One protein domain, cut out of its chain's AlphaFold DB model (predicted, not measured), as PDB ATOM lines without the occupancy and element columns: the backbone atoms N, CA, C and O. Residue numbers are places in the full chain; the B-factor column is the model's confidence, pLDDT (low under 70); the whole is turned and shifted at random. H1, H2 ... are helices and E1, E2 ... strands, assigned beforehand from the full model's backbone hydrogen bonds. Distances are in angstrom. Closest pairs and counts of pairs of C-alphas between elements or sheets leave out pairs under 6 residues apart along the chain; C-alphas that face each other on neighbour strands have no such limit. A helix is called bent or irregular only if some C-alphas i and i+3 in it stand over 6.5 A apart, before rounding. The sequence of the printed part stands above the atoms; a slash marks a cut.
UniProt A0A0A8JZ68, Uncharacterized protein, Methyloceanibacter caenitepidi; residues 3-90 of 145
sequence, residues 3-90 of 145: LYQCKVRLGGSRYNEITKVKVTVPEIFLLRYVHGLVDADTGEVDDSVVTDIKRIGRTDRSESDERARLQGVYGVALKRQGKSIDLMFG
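Overview. This is residues 3 to 90 of the 145 residues of an uncharacterized protein of Methyloceanibacter caenitepidi (UniProt A0A0A8JZ68). A small antiparallel sheet of three strands forms a wall, bare on one face, with helix H1 over its other face; H2 packs on the side of H1 away from the sheet, and short H3 packs on H2. H1 is in the middle of the domain, and residues 60 to 65, at the turn from E3 into H2, stick out. The printed part has 88 residues, with three named strands and three named helices in the order E1 E2 H1 E3 H2 H3; the sheet runs E2 E1 E3, and the class is mixed, helices and strands. The whole is compact, with a radius of gyration of the C-alphas of 13.1 A and spans of 38 by 28 by 19 A.

Arrangement. Start with E1, residues 3 to 9, the inner strand, and E2, residues 17 to 23, an edge strand; they form an antiparallel hairpin at 163 degrees, with N 8 and O 18 at 2.8 A, within hydrogen-bond range. Next look at H1, residues 25 to 35: it is on the sheet at a height of 9.1 A, over E1 and along it at 10 degrees on the local plane, and only just not over E2, on which 2 of its C-alphas fall. On the other side of E1 find E3, residues 50 to 58, antiparallel to E1 at 163 degrees, with N 5 and O 54 at 2.8 A, within hydrogen-bond range. E2, H1 and E3 form a split strand-helix-strand unit, two strands running the same way with E1 between them, and its crossover is right-handed. H1 on one face of the sheet gives two layers. H2, residues 63 to 80, touches H1 with residues 70 to 78 alone, the closest C-alphas being those of Val 34 and Ala 77, 7.0 A apart; they run the same way at a shallow tilt of 3 degrees. H3, residues 85 to 89, touches H2, the closest C-alphas being those of Gln 71 and Ile 85, 6.2 A apart, and H1 and H3 are near each other, with 9 pairs of C-alphas within 10 A. E3 and H3 are apart. Every O i to N i+4 pair is within hydrogen-bond range in H1 and H3, and 12 of 14 are in H2.

Along the chain. Find C-alpha 3 at (7.961, 77.799, 21.012); from there E1 runs 19.1 A to C-alpha 9. E2 spans 15.5 A and H1 15.4 A. E3 spans 19.6 A and bends by 63 degrees at residue 53. H2 begins at (-5.378, 78.820, 19.280) and spans 24.0 A; it has a kink of 61 degrees near residue 74 and is irregular, with C-alphas 73 and 76 at 7.6 A. H3 spans 6.1 A and ends at C-alpha 89, (-5.796, 71.966, 10.235).

Size, cuts and confidence. The two C-alphas farthest apart are those of Asp 41 and Asp 60, 39.9 A. The sheet is twisted, its C-alphas lying up to 4.1 A off the best plane. The printed part has no cut. The link from H1 to E3, residues 36 to 49, is long, and in it residues 37 to 45 are under 70 in pLDDT; the mean pLDDT of the printed part is 86.0.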
ATOM      1  N   LEU A   3       7.141  77.110  22.000       93.06
ATOM      2  CA  LEU A   3       7.961  77.799  21.012       93.06
ATOM      3  C   LEU A   3       9.245  77.024  20.741       93.06
ATOM      4  O   LEU A   3       9.909  76.537  21.659       93.06
ATOM      5  N   TYR A   4       9.629  77.017  19.474       94.12
ATOM      6  CA  TYR A   4      10.779  76.305  18.953       94.12
ATOM      7  C   TYR A   4      11.686  77.240  18.148       94.12
ATOM      8  O   TYR A   4      11.302  78.331  17.711       94.12
ATOM      9  N   GLN A   5      12.921  76.797  17.983       93.81
ATOM     10  CA  GLN A   5      13.866  77.248  16.978       93.81
ATOM     11  C   GLN A   5      14.096  76.084  16.018       93.81
ATOM     12  O   GLN A   5      14.171  74.940  16.456       93.81
ATOM     13  N   CYS A   6      14.199  76.372  14.727       93.88
ATOM     14  CA  CYS A   6      14.511  75.379  13.708       93.88
ATOM     15  C   CYS A   6      15.285  76.013  12.549       93.88
ATOM     16  O   CYS A   6      15.373  77.240  12.424       93.88
ATOM     17  N   LYS A   7      15.834  75.163  11.687       93.62
ATOM     18  CA  LYS A   7      16.380  75.538  10.386       93.62
ATOM     19  C   LYS A   7      15.436  75.075   9.289       93.62
ATOM     20  O   LYS A   7      14.981  73.936   9.310       93.62
ATOM     21  N   VAL A   8      15.163  75.952   8.335       91.75
ATOM     22  CA  VAL A   8      14.304  75.684   7.182       91.75
ATOM     23  C   VAL A   8      15.167  75.687   5.930       91.75
ATOM     24  O   VAL A   8      15.824  76.688   5.647       91.75
ATOM     25  N   ARG A   9      15.163  74.583   5.185       90.62
ATOM     26  CA  ARG A   9      15.775  74.464   3.861       90.62
ATOM     27  C   ARG A   9      14.794  74.946   2.813       90.62
ATOM     28  O   ARG A   9      13.730  74.360   2.634       90.62
ATOM     29  N   LEU A  10      15.141  76.011   2.108       84.75
ATOM     30  CA  LEU A  10      14.302  76.519   1.033       84.75
ATOM     31  C   LEU A  10      14.437  75.615  -0.199       84.75
ATOM     32  O   LEU A  10      15.542  75.422  -0.710       84.75
ATOM     33  N   GLY A  11      13.316  75.050  -0.658       76.75
ATOM     34  CA  GLY A  11      13.283  74.147  -1.815       76.75
ATOM     35  C   GLY A  11      14.108  72.873  -1.613       76.75
ATOM     36  O   GLY A  11      14.716  72.386  -2.560       76.75
ATOM     37  N   GLY A  12      14.229  72.397  -0.368       72.31
ATOM     38  CA  GLY A  12      15.017  71.205  -0.020       72.31
ATOM     39  C   GLY A  12      16.545  71.377  -0.080       72.31
ATOM     40  O   GLY A  12      17.283  70.447   0.242       72.31
ATOM     41  N   SER A  13      17.064  72.558  -0.441       77.12
ATOM     42  CA  SER A  13      18.510  72.771  -0.585       77.12
ATOM     43  C   SER A  13      19.218  72.979   0.755       77.12
ATOM     44  O   SER A  13      18.880  73.880   1.524       77.12
ATOM     45  N   ARG A  14      20.288  72.209   1.001       80.75
ATOM     46  CA  ARG A  14      21.186  72.382   2.164       80.75
ATOM     47  C   ARG A  14      22.008  73.671   2.110       80.75
ATOM     48  O   ARG A  14      22.493  74.130   3.136       80.75
ATOM     49  N   TYR A  15      22.172  74.247   0.922       83.94
ATOM     50  CA  TYR A  15      22.904  75.501   0.731       83.94
ATOM     51  C   TYR A  15      22.033  76.734   0.994       83.94
ATOM     52  O   TYR A  15      22.553  77.843   1.051       83.94
ATOM     53  N   ASN A  16      20.720  76.545   1.158       86.75
ATOM     54  CA  ASN A  16      19.767  77.620   1.390       86.75
ATOM     55  C   ASN A  16      18.973  77.360   2.676       86.75
ATOM     56  O   ASN A  16      17.779  77.058   2.651       86.75
ATOM     57  N   GLU A  17      19.679  77.428   3.806       91.12
ATOM     58  CA  GLU A  17      19.120  77.229   5.143       91.12
ATOM     59  C   GLU A  17      18.877  78.565   5.854       91.12
ATOM     60  O   GLU A  17      19.777  79.394   5.991       91.12
ATOM     61  N   ILE A  18      17.666  78.745   6.382       92.94
ATOM     62  CA  ILE A  18      17.298  79.900   7.204       92.94
ATOM     63  C   ILE A  18      16.970  79.429   8.613       92.94
ATOM     64  O   ILE A  18      16.145  78.541   8.815       92.94
ATOM     65  N   THR A  19      17.579  80.066   9.611       94.75
ATOM     66  CA  THR A  19      17.211  79.831  11.011       94.75
ATOM     67  C   THR A  19      15.969  80.643  11.356       94.75
ATOM     68  O   THR A  19      15.987  81.872  11.283       94.75
ATOM     69  N   LYS A  20      14.904  79.966  11.785       94.31
ATOM     70  CA  LYS A  20      13.723  80.603  12.367       94.31
ATOM     71  C   LYS A  20      13.671  80.372  13.869       94.31
ATOM     72  O   LYS A  20      13.958  79.290  14.372       94.31
ATOM     73  N   VAL A  21      13.282  81.419  14.588       94.56
ATOM     74  CA  VAL A  21      13.128  81.426  16.046       94.56
ATOM     75  C   VAL A  21      11.695  81.779  16.411       94.56
ATOM     76  O   VAL A  21      11.028  82.504  15.675       94.56
ATOM     77  N   LYS A  22      11.248  81.316  17.582       93.94
ATOM     78  CA  LYS A  22       9.899  81.556  18.119       93.94
ATOM     79  C   LYS A  22       8.792  81.044  17.191       93.94
ATOM     80  O   LYS A  22       7.751  81.685  17.065       93.94
ATOM     81  N   VAL A  23       9.020  79.888  16.575       94.12
ATOM     82  CA  VAL A  23       8.013  79.199  15.761       94.12
ATOM     83  C   VAL A  23       7.197  78.249  16.627       94.12
ATOM     84  O   VAL A  23       7.709  77.674  17.586       94.12
ATOM     85  N   THR A  24       5.918  78.100  16.317       94.50
ATOM     86  CA  THR A  24       5.031  77.127  16.966       94.50
ATOM     87  C   THR A  24       5.031  75.812  16.184       94.50
ATOM     88  O   THR A  24       5.489  75.749  15.045       94.50
ATOM     89  N   VAL A  25       4.491  74.747  16.777       92.25
ATOM     90  CA  VAL A  25       4.294  73.461  16.086       92.25
ATOM     91  C   VAL A  25       3.479  73.589  14.787       92.25
ATOM     92  O   VAL A  25       3.977  73.142  13.757       92.25
ATOM     93  N   PRO A  26       2.296  74.234  14.753       92.06
ATOM     94  CA  PRO A  26       1.557  74.415  13.501       92.06
ATOM     95  C   PRO A  26       2.340  75.227  12.464       92.06
ATOM     96  O   PRO A  26       2.231  74.966  11.268       92.06
ATOM     97  N   GLU A  27       3.188  76.167  12.895       93.56
ATOM     98  CA  GLU A  27       4.088  76.868  11.978       93.56
ATOM     99  C   GLU A  27       5.146  75.938  11.372       93.56
ATOM    100  O   GLU A  27       5.461  76.075  10.196       93.56
ATOM    101  N   ILE A  28       5.669  74.969  12.127       91.31
ATOM    102  CA  ILE A  28       6.608  73.966  11.602       91.31
ATOM    103  C   ILE A  28       5.943  73.123  10.504       91.31
ATOM    104  O   ILE A  28       6.541  72.947   9.444       91.31
ATOM    105  N   PHE A  29       4.701  72.673  10.713       88.31
ATOM    106  CA  PHE A  29       3.932  71.961   9.680       88.31
ATOM    107  C   PHE A  29       3.738  72.812   8.421       88.31
ATOM    108  O   PHE A  29       3.931  72.333   7.306       88.31
ATOM    109  N   LEU A  30       3.419  74.097   8.592       89.75
ATOM    110  CA  LEU A  30       3.293  75.022   7.468       89.75
ATOM    111  C   LEU A  30       4.609  75.231   6.732       89.75
ATOM    112  O   LEU A  30       4.613  75.278   5.510       89.75
ATOM    113  N   LEU A  31       5.725  75.349   7.446       89.88
ATOM    114  CA  LEU A  31       7.038  75.516   6.829       89.88
ATOM    115  C   LEU A  31       7.432  74.285   6.012       89.88
ATOM    116  O   LEU A  31       7.936  74.452   4.904       89.88
ATOM    117  N   ARG A  32       7.152  73.076   6.517       87.38
ATOM    118  CA  ARG A  32       7.317  71.834   5.748       87.38
ATOM    119  C   ARG A  32       6.457  71.849   4.493       87.38
ATOM    120  O   ARG A  32       6.962  71.562   3.425       87.38
ATOM    121  N   TYR A  33       5.198  72.261   4.595       83.94
ATOM    122  CA  TYR A  33       4.298  72.297   3.443       83.94
ATOM    123  C   TYR A  33       4.681  73.357   2.395       83.94
ATOM    124  O   TYR A  33       4.700  73.095   1.197       83.94
ATOM    125  N   VAL A  34       5.004  74.573   2.838       85.75
ATOM    126  CA  VAL A  34       5.280  75.716   1.954       85.75
ATOM    127  C   VAL A  34       6.640  75.587   1.269       85.75
ATOM    128  O   VAL A  34       6.779  75.990   0.116       85.75
ATOM    129  N   HIS A  35       7.648  75.069   1.975       84.44
ATOM    130  CA  HIS A  35       9.016  74.959   1.459       84.44
ATOM    131  C   HIS A  35       9.419  73.540   1.069       84.44
ATOM    132  O   HIS A  35      10.484  73.366   0.468       84.44
ATOM    133  N   GLY A  36       8.595  72.556   1.407       74.75
ATOM    134  CA  GLY A  36       8.772  71.192   0.965       74.75
ATOM    135  C   GLY A  36       8.468  71.040  -0.500       74.75
ATOM    136  O   GLY A  36       7.563  71.661  -1.057       74.75
ATOM    137  N   LEU A  37       9.276  70.194  -1.121       66.44
ATOM    138  CA  LEU A  37       8.902  69.589  -2.374       66.44
ATOM    139  C   LEU A  37       7.807  68.590  -2.009       66.44
ATOM    140  O   LEU A  37       8.062  67.622  -1.296       66.44
ATOM    141  N   VAL A  38       6.577  68.902  -2.408       64.62
ATOM    142  CA  VAL A  38       5.525  67.893  -2.446       64.62
ATOM    143  C   VAL A  38       5.919  66.966  -3.577       64.62
ATOM    144  O   VAL A  38       6.042  67.416  -4.721       64.62
ATOM    145  N   ASP A  39       6.175  65.709  -3.249       56.38
ATOM    146  CA  ASP A  39       6.381  64.697  -4.268       56.38
ATOM    147  C   ASP A  39       5.089  64.610  -5.097       56.38
ATOM    148  O   ASP A  39       3.997  64.404  -4.562       56.38
ATOM    149  N   ALA A  40       5.202  64.883  -6.397       52.88
ATOM    150  CA  ALA A  40       4.053  64.971  -7.289       52.88
ATOM    151  C   ALA A  40       3.336  63.622  -7.450       52.88
ATOM    152  O   ALA A  40       2.148  63.611  -7.777       52.88
ATOM    153  N   ASP A  41       4.036  62.515  -7.190       48.75
ATOM    154  CA  ASP A  41       3.544  61.160  -7.403       48.75
ATOM    155  C   ASP A  41       2.951  60.552  -6.122       48.75
ATOM    156  O   ASP A  41       1.981  59.795  -6.190       48.75
ATOM    157  N   THR A  42       3.479  60.902  -4.945       62.44
ATOM    158  CA  THR A  42       3.007  60.360  -3.652       62.44
ATOM    159  C   THR A  42       2.183  61.351  -2.833       62.44
ATOM    160  O   THR A  42       1.438  60.951  -1.939       62.44
ATOM    161  N   GLY A  43       2.283  62.649  -3.131       62.41
ATOM    162  CA  GLY A  43       1.683  63.708  -2.323       62.41
ATOM    163  C   GLY A  43       2.322  63.861  -0.939       62.41
ATOM    164  O   GLY A  43       1.789  64.607  -0.111       62.41
ATOM    165  N   GLU A  44       3.436  63.173  -0.671       65.94
ATOM    166  CA  GLU A  44       4.154  63.265   0.595       65.94
ATOM    167  C   GLU A  44       4.983  64.552   0.664       65.94
ATOM    168  O   GLU A  44       5.529  65.046  -0.326       65.94
ATOM    169  N   VAL A  45       5.047  65.124   1.866       68.31
ATOM    170  CA  VAL A  45       5.829  66.326   2.156       68.31
ATOM    171  C   VAL A  45       7.169  65.884   2.723       68.31
ATOM    172  O   VAL A  45       7.204  65.198   3.741       68.31
ATOM    173  N   ASP A  46       8.270  66.306   2.101       72.19
ATOM    174  CA  ASP A  46       9.607  65.995   2.608       72.19
ATOM    175  C   ASP A  46       9.852  66.634   3.992       72.19
ATOM    176  O   ASP A  46       9.978  67.855   4.147       72.19
ATOM    177  N   ASP A  47       9.977  65.792   5.016       72.12
ATOM    178  CA  ASP A  47      10.277  66.211   6.386       72.12
ATOM    179  C   ASP A  47      11.696  66.779   6.552       72.12
ATOM    180  O   ASP A  47      11.976  67.477   7.534       72.12
ATOM    181  N   SER A  48      12.593  66.555   5.584       78.81
ATOM    182  CA  SER A  48      13.975  67.048   5.608       78.81
ATOM    183  C   SER A  48      14.093  68.572   5.462       78.81
ATOM    184  O   SER A  48      15.176  69.139   5.661       78.81
ATOM    185  N   VAL A  49      12.979  69.244   5.158       87.56
ATOM    186  CA  VAL A  49      12.860  70.697   4.982       87.56
ATOM    187  C   VAL A  49      13.064  71.440   6.290       87.56
ATOM    188  O   VAL A  49      13.715  72.484   6.307       87.56
ATOM    189  N   VAL A  50      12.527  70.920   7.397       89.88
ATOM    190  CA  VAL A  50      12.655  71.556   8.713       89.88
ATOM    191  C   VAL A  50      13.509  70.683   9.618       89.88
ATOM    192  O   VAL A  50      13.106  69.600  10.028       89.88
ATOM    193  N   THR A  51      14.690  71.188   9.962       90.56
ATOM    194  CA  THR A  51      15.712  70.472  10.733       90.56
ATOM    195  C   THR A  51      16.116  71.247  11.986       90.56
ATOM    196  O   THR A  51      15.707  72.391  12.188       90.56
ATOM    197  N   ASP A  52      16.917  70.613  12.850       90.44
ATOM    198  CA  ASP A  52      17.458  71.208  14.083       90.44
ATOM    199  C   ASP A  52      16.375  71.835  14.983       90.44
ATOM    200  O   ASP A  52      16.502  72.964  15.460       90.44
ATOM    201  N   ILE A  53      15.266  71.111  15.167       91.56
ATOM    202  CA  ILE A  53      14.126  71.591  15.948       91.56
ATOM    203  C   ILE A  53      14.460  71.503  17.438       91.56
ATOM    204  O   ILE A  53      14.667  70.423  17.988       91.56
ATOM    205  N   LYS A  54      14.480  72.654  18.107       91.44
ATOM    206  CA  LYS A  54      14.795  72.794  19.532       91.44
ATOM    207  C   LYS A  54      13.724  73.618  20.219       91.44
ATOM    208  O   LYS A  54      13.409  74.716  19.768       91.44
ATOM    209  N   ARG A  55      13.173  73.124  21.327       91.69
ATOM    210  CA  ARG A  55      12.245  73.909  22.153       91.69
ATOM    211  C   ARG A  55      13.019  75.026  22.852       91.69
ATOM    212  O   ARG A  55      14.037  74.765  23.481       91.69
ATOM    213  N   ILE A  56      12.528  76.257  22.745       93.62
ATOM    214  CA  ILE A  56      13.181  77.452  23.305       93.62
ATOM    215  C   ILE A  56      12.318  78.185  24.335       93.62
ATOM    216  O   ILE A  56      12.805  79.094  25.001       93.62
ATOM    217  N   GLY A  57      11.031  77.844  24.453       91.69
ATOM    218  CA  GLY A  57      10.147  78.499  25.411       91.69
ATOM    219  C   GLY A  57       8.673  78.176  25.222       91.69
ATOM    220  O   GLY A  57       8.306  77.188  24.585       91.69
ATOM    221  N   ARG A  58       7.830  79.045  25.779       93.19
ATOM    222  CA  ARG A  58       6.369  78.980  25.706       93.19
ATOM    223  C   ARG A  58       5.801  80.384  25.490       93.19
ATOM    224  O   ARG A  58       6.448  81.377  25.808       93.19
ATOM    225  N   THR A  59       4.606  80.451  24.925       92.00
ATOM    226  CA  THR A  59       3.807  81.670  24.764       92.00
ATOM    227  C   THR A  59       2.383  81.425  25.253       92.00
ATOM    228  O   THR A  59       1.884  80.306  25.120       92.00
ATOM    229  N   ASP A  60       1.709  82.460  25.740       92.50
ATOM    230  CA  ASP A  60       0.327  82.384  26.246       92.50
ATOM    231  C   ASP A  60      -0.729  82.648  25.160       92.50
ATOM    232  O   ASP A  60      -1.897  82.885  25.444       92.50
ATOM    233  N   ARG A  61      -0.321  82.598  23.888       92.31
ATOM    234  CA  ARG A  61      -1.208  82.785  22.734       92.31
ATOM    235  C   ARG A  61      -2.309  81.716  22.694       92.31
ATOM    236  O   ARG A  61      -2.014  80.529  22.869       92.31
ATOM    237  N   SER A  62      -3.546  82.134  22.423       92.38
ATOM    238  CA  SER A  62      -4.671  81.220  22.196       92.38
ATOM    239  C   SER A  62      -4.592  80.563  20.811       92.38
ATOM    240  O   SER A  62      -3.892  81.042  19.917       92.38
ATOM    241  N   GLU A  63      -5.320  79.465  20.600       91.62
ATOM    242  CA  GLU A  63      -5.378  78.820  19.280       91.62
ATOM    243  C   GLU A  63      -5.997  79.722  18.209       91.62
ATOM    244  O   GLU A  63      -5.522  79.736  17.075       91.62
ATOM    245  N   SER A  64      -7.013  80.510  18.574       91.69
ATOM    246  CA  SER A  64      -7.653  81.468  17.668       91.69
ATOM    247  C   SER A  64      -6.664  82.542  17.208       91.69
ATOM    248  O   SER A  64      -6.497  82.770  16.007       91.69
ATOM    249  N   ASP A  65      -5.923  83.130  18.153       93.75
ATOM    250  CA  ASP A  65      -4.903  84.139  17.844       93.75
ATOM    251  C   ASP A  65      -3.780  83.552  16.986       93.75
ATOM    252  O   ASP A  65      -3.237  84.214  16.101       93.75
ATOM    253  N   GLU A  66      -3.419  82.293  17.239       93.69
ATOM    254  CA  GLU A  66      -2.408  81.603  16.455       93.69
ATOM    255  C   GLU A  66      -2.875  81.319  15.029       93.69
ATOM    256  O   GLU A  66      -2.123  81.584  14.092       93.69
ATOM    257  N   ARG A  67      -4.119  80.870  14.834       93.25
ATOM    258  CA  ARG A  67      -4.711  80.707  13.498       93.25
ATOM    259  C   ARG A  67      -4.719  82.024  12.732       93.25
ATOM    260  O   ARG A  67      -4.254  82.060  11.593       93.25
ATOM    261  N   ALA A  68      -5.175  83.106  13.363       93.88
ATOM    262  CA  ALA A  68      -5.198  84.432  12.751       93.88
ATOM    263  C   ALA A  68      -3.788  84.900  12.354       93.88
ATOM    264  O   ALA A  68      -3.575  85.381  11.238       93.88
ATOM    265  N   ARG A  69      -2.794  84.687  13.227       94.75
ATOM    266  CA  ARG A  69      -1.391  85.002  12.932       94.75
ATOM    267  C   ARG A  69      -0.866  84.195  11.747       94.75
ATOM    268  O   ARG A  69      -0.270  84.771  10.839       94.75
ATOM    269  N   LEU A  70      -1.064  82.878  11.744       93.69
ATOM    270  CA  LEU A  70      -0.594  82.006  10.667       93.69
ATOM    271  C   LEU A  70      -1.267  82.348   9.336       93.69
ATOM    272  O   LEU A  70      -0.593  82.386   8.309       93.69
ATOM    273  N   GLN A  71      -2.555  82.686   9.359       93.12
ATOM    274  CA  GLN A  71      -3.282  83.164   8.189       93.12
ATOM    275  C   GLN A  71      -2.702  84.485   7.659       93.12
ATOM    276  O   GLN A  71      -2.553  84.638   6.448       93.12
ATOM    277  N   GLY A  72      -2.330  85.418   8.539       93.81
ATOM    278  CA  GLY A  72      -1.697  86.680   8.143       93.81
ATOM    279  C   GLY A  72      -0.302  86.503   7.534       93.81
ATOM    280  O   GLY A  72       0.038  87.188   6.573       93.81
ATOM    281  N   VAL A  73       0.498  85.568   8.058       93.62
ATOM    282  CA  VAL A  73       1.886  85.347   7.609       93.62
ATOM    283  C   VAL A  73       1.963  84.449   6.371       93.62
ATOM    284  O   VAL A  73       2.693  84.756   5.431       93.62
ATOM    285  N   TYR A  74       1.217  83.342   6.354       91.69
ATOM    286  CA  TYR A  74       1.325  82.296   5.331       91.69
ATOM    287  C   TYR A  74       0.121  82.229   4.391       91.69
ATOM    288  O   TYR A  74       0.184  81.536   3.378       91.69
ATOM    289  N   GLY A  75      -0.966  82.960   4.658       89.88
ATOM    290  CA  GLY A  75      -2.206  82.846   3.884       89.88
ATOM    291  C   GLY A  75      -2.034  83.119   2.390       89.88
ATOM    292  O   GLY A  75      -2.654  82.444   1.576       89.88
ATOM    293  N   VAL A  76      -1.163  84.056   2.002       89.88
ATOM    294  CA  VAL A  76      -0.863  84.315   0.580       89.88
ATOM    295  C   VAL A  76      -0.115  83.142  -0.057       89.88
ATOM    296  O   VAL A  76      -0.450  82.741  -1.169       89.88
ATOM    297  N   ALA A  77       0.870  82.571   0.642       86.31
ATOM    298  CA  ALA A  77       1.632  81.424   0.150       86.31
ATOM    299  C   ALA A  77       0.738  80.185  -0.008       86.31
ATOM    300  O   ALA A  77       0.757  79.545  -1.054       86.31
ATOM    301  N   LEU A  78      -0.120  79.918   0.978       87.69
ATOM    302  CA  LEU A  78      -1.069  78.805   0.938       87.69
ATOM    303  C   LEU A  78      -2.091  78.958  -0.190       87.69
ATOM    304  O   LEU A  78      -2.351  77.998  -0.911       87.69
ATOM    305  N   LYS A  79      -2.615  80.172  -0.409       88.44
ATOM    306  CA  LYS A  79      -3.539  80.446  -1.520       88.44
ATOM    307  C   LYS A  79      -2.920  80.128  -2.880       88.44
ATOM    308  O   LYS A  79      -3.609  79.585  -3.734       88.44
ATOM    309  N   ARG A  80      -1.627  80.419  -3.077       85.38
ATOM    310  CA  ARG A  80      -0.905  80.069  -4.317       85.38
ATOM    311  C   ARG A  80      -0.816  78.558  -4.538       85.38
ATOM    312  O   ARG A  80      -0.770  78.125  -5.680       85.38
ATOM    313  N   GLN A  81      -0.826  77.779  -3.463       81.75
ATOM    314  CA  GLN A  81      -0.839  76.314  -3.487       81.75
ATOM    315  C   GLN A  81      -2.268  75.731  -3.445       81.75
ATOM    316  O   GLN A  81      -2.437  74.527  -3.286       81.75
ATOM    317  N   GLY A  82      -3.313  76.564  -3.556       83.56
ATOM    318  CA  GLY A  82      -4.710  76.117  -3.493       83.56
ATOM    319  C   GLY A  82      -5.150  75.618  -2.110       83.56
ATOM    320  O   GLY A  82      -6.112  74.860  -2.002       83.56
ATOM    321  N   LYS A  83      -4.447  76.015  -1.043       85.38
ATOM    322  CA  LYS A  83      -4.720  75.616   0.343       85.38
ATOM    323  C   LYS A  83      -5.081  76.816   1.219       85.38
ATOM    324  O   LYS A  83      -4.874  77.979   0.868       85.38
ATOM    325  N   SER A  84      -5.602  76.525   2.404       88.44
ATOM    326  CA  SER A  84      -5.829  77.491   3.479       88.44
ATOM    327  C   SER A  84      -5.447  76.871   4.822       88.44
ATOM    328  O   SER A  84      -5.332  75.650   4.934       88.44
ATOM    329  N   ILE A  85      -5.275  77.707   5.849       87.50
ATOM    330  CA  ILE A  85      -5.024  77.246   7.223       87.50
ATOM    331  C   ILE A  85      -6.133  76.294   7.684       87.50
ATOM    332  O   ILE A  85      -5.855  75.239   8.249       87.50
ATOM    333  N   ASP A  86      -7.383  76.633   7.379       87.50
ATOM    334  CA  ASP A  86      -8.542  75.822   7.747       87.50
ATOM    335  C   ASP A  86      -8.609  74.494   6.995       87.50
ATOM    336  O   ASP A  86      -9.053  73.499   7.556       87.50
ATOM    337  N   LEU A  87      -8.138  74.448   5.747       86.00
ATOM    338  CA  LEU A  87      -8.077  73.201   4.989       86.00
ATOM    339  C   LEU A  87      -6.931  72.293   5.464       86.00
ATOM    340  O   LEU A  87      -7.028  71.079   5.340       86.00
ATOM    341  N   MET A  88      -5.857  72.868   6.012       83.88
ATOM    342  CA  MET A  88      -4.730  72.101   6.553       83.88
ATOM    343  C   MET A  88      -4.991  71.547   7.952       83.88
ATOM    344  O   MET A  88      -4.612  70.416   8.237       83.88
ATOM    345  N   PHE A  89      -5.615  72.335   8.828       86.94
ATOM    346  CA  PHE A  89      -5.796  71.966  10.235       86.94
ATOM    347  C   PHE A  89      -7.251  71.695  10.620       86.94
ATOM    348  O   PHE A  89      -7.518  71.435  11.786       86.94
ATOM    349  N   GLY A  90      -8.199  71.793   9.688       84.12
ATOM    350  CA  GLY A  90      -9.635  71.722   9.961       84.12
ATOM    351  C   GLY A  90     -10.188  73.022  10.555       84.12
ATOM    352  O   GLY A  90      -9.515  73.727  11.312       84.12
TER     353      GLY A  90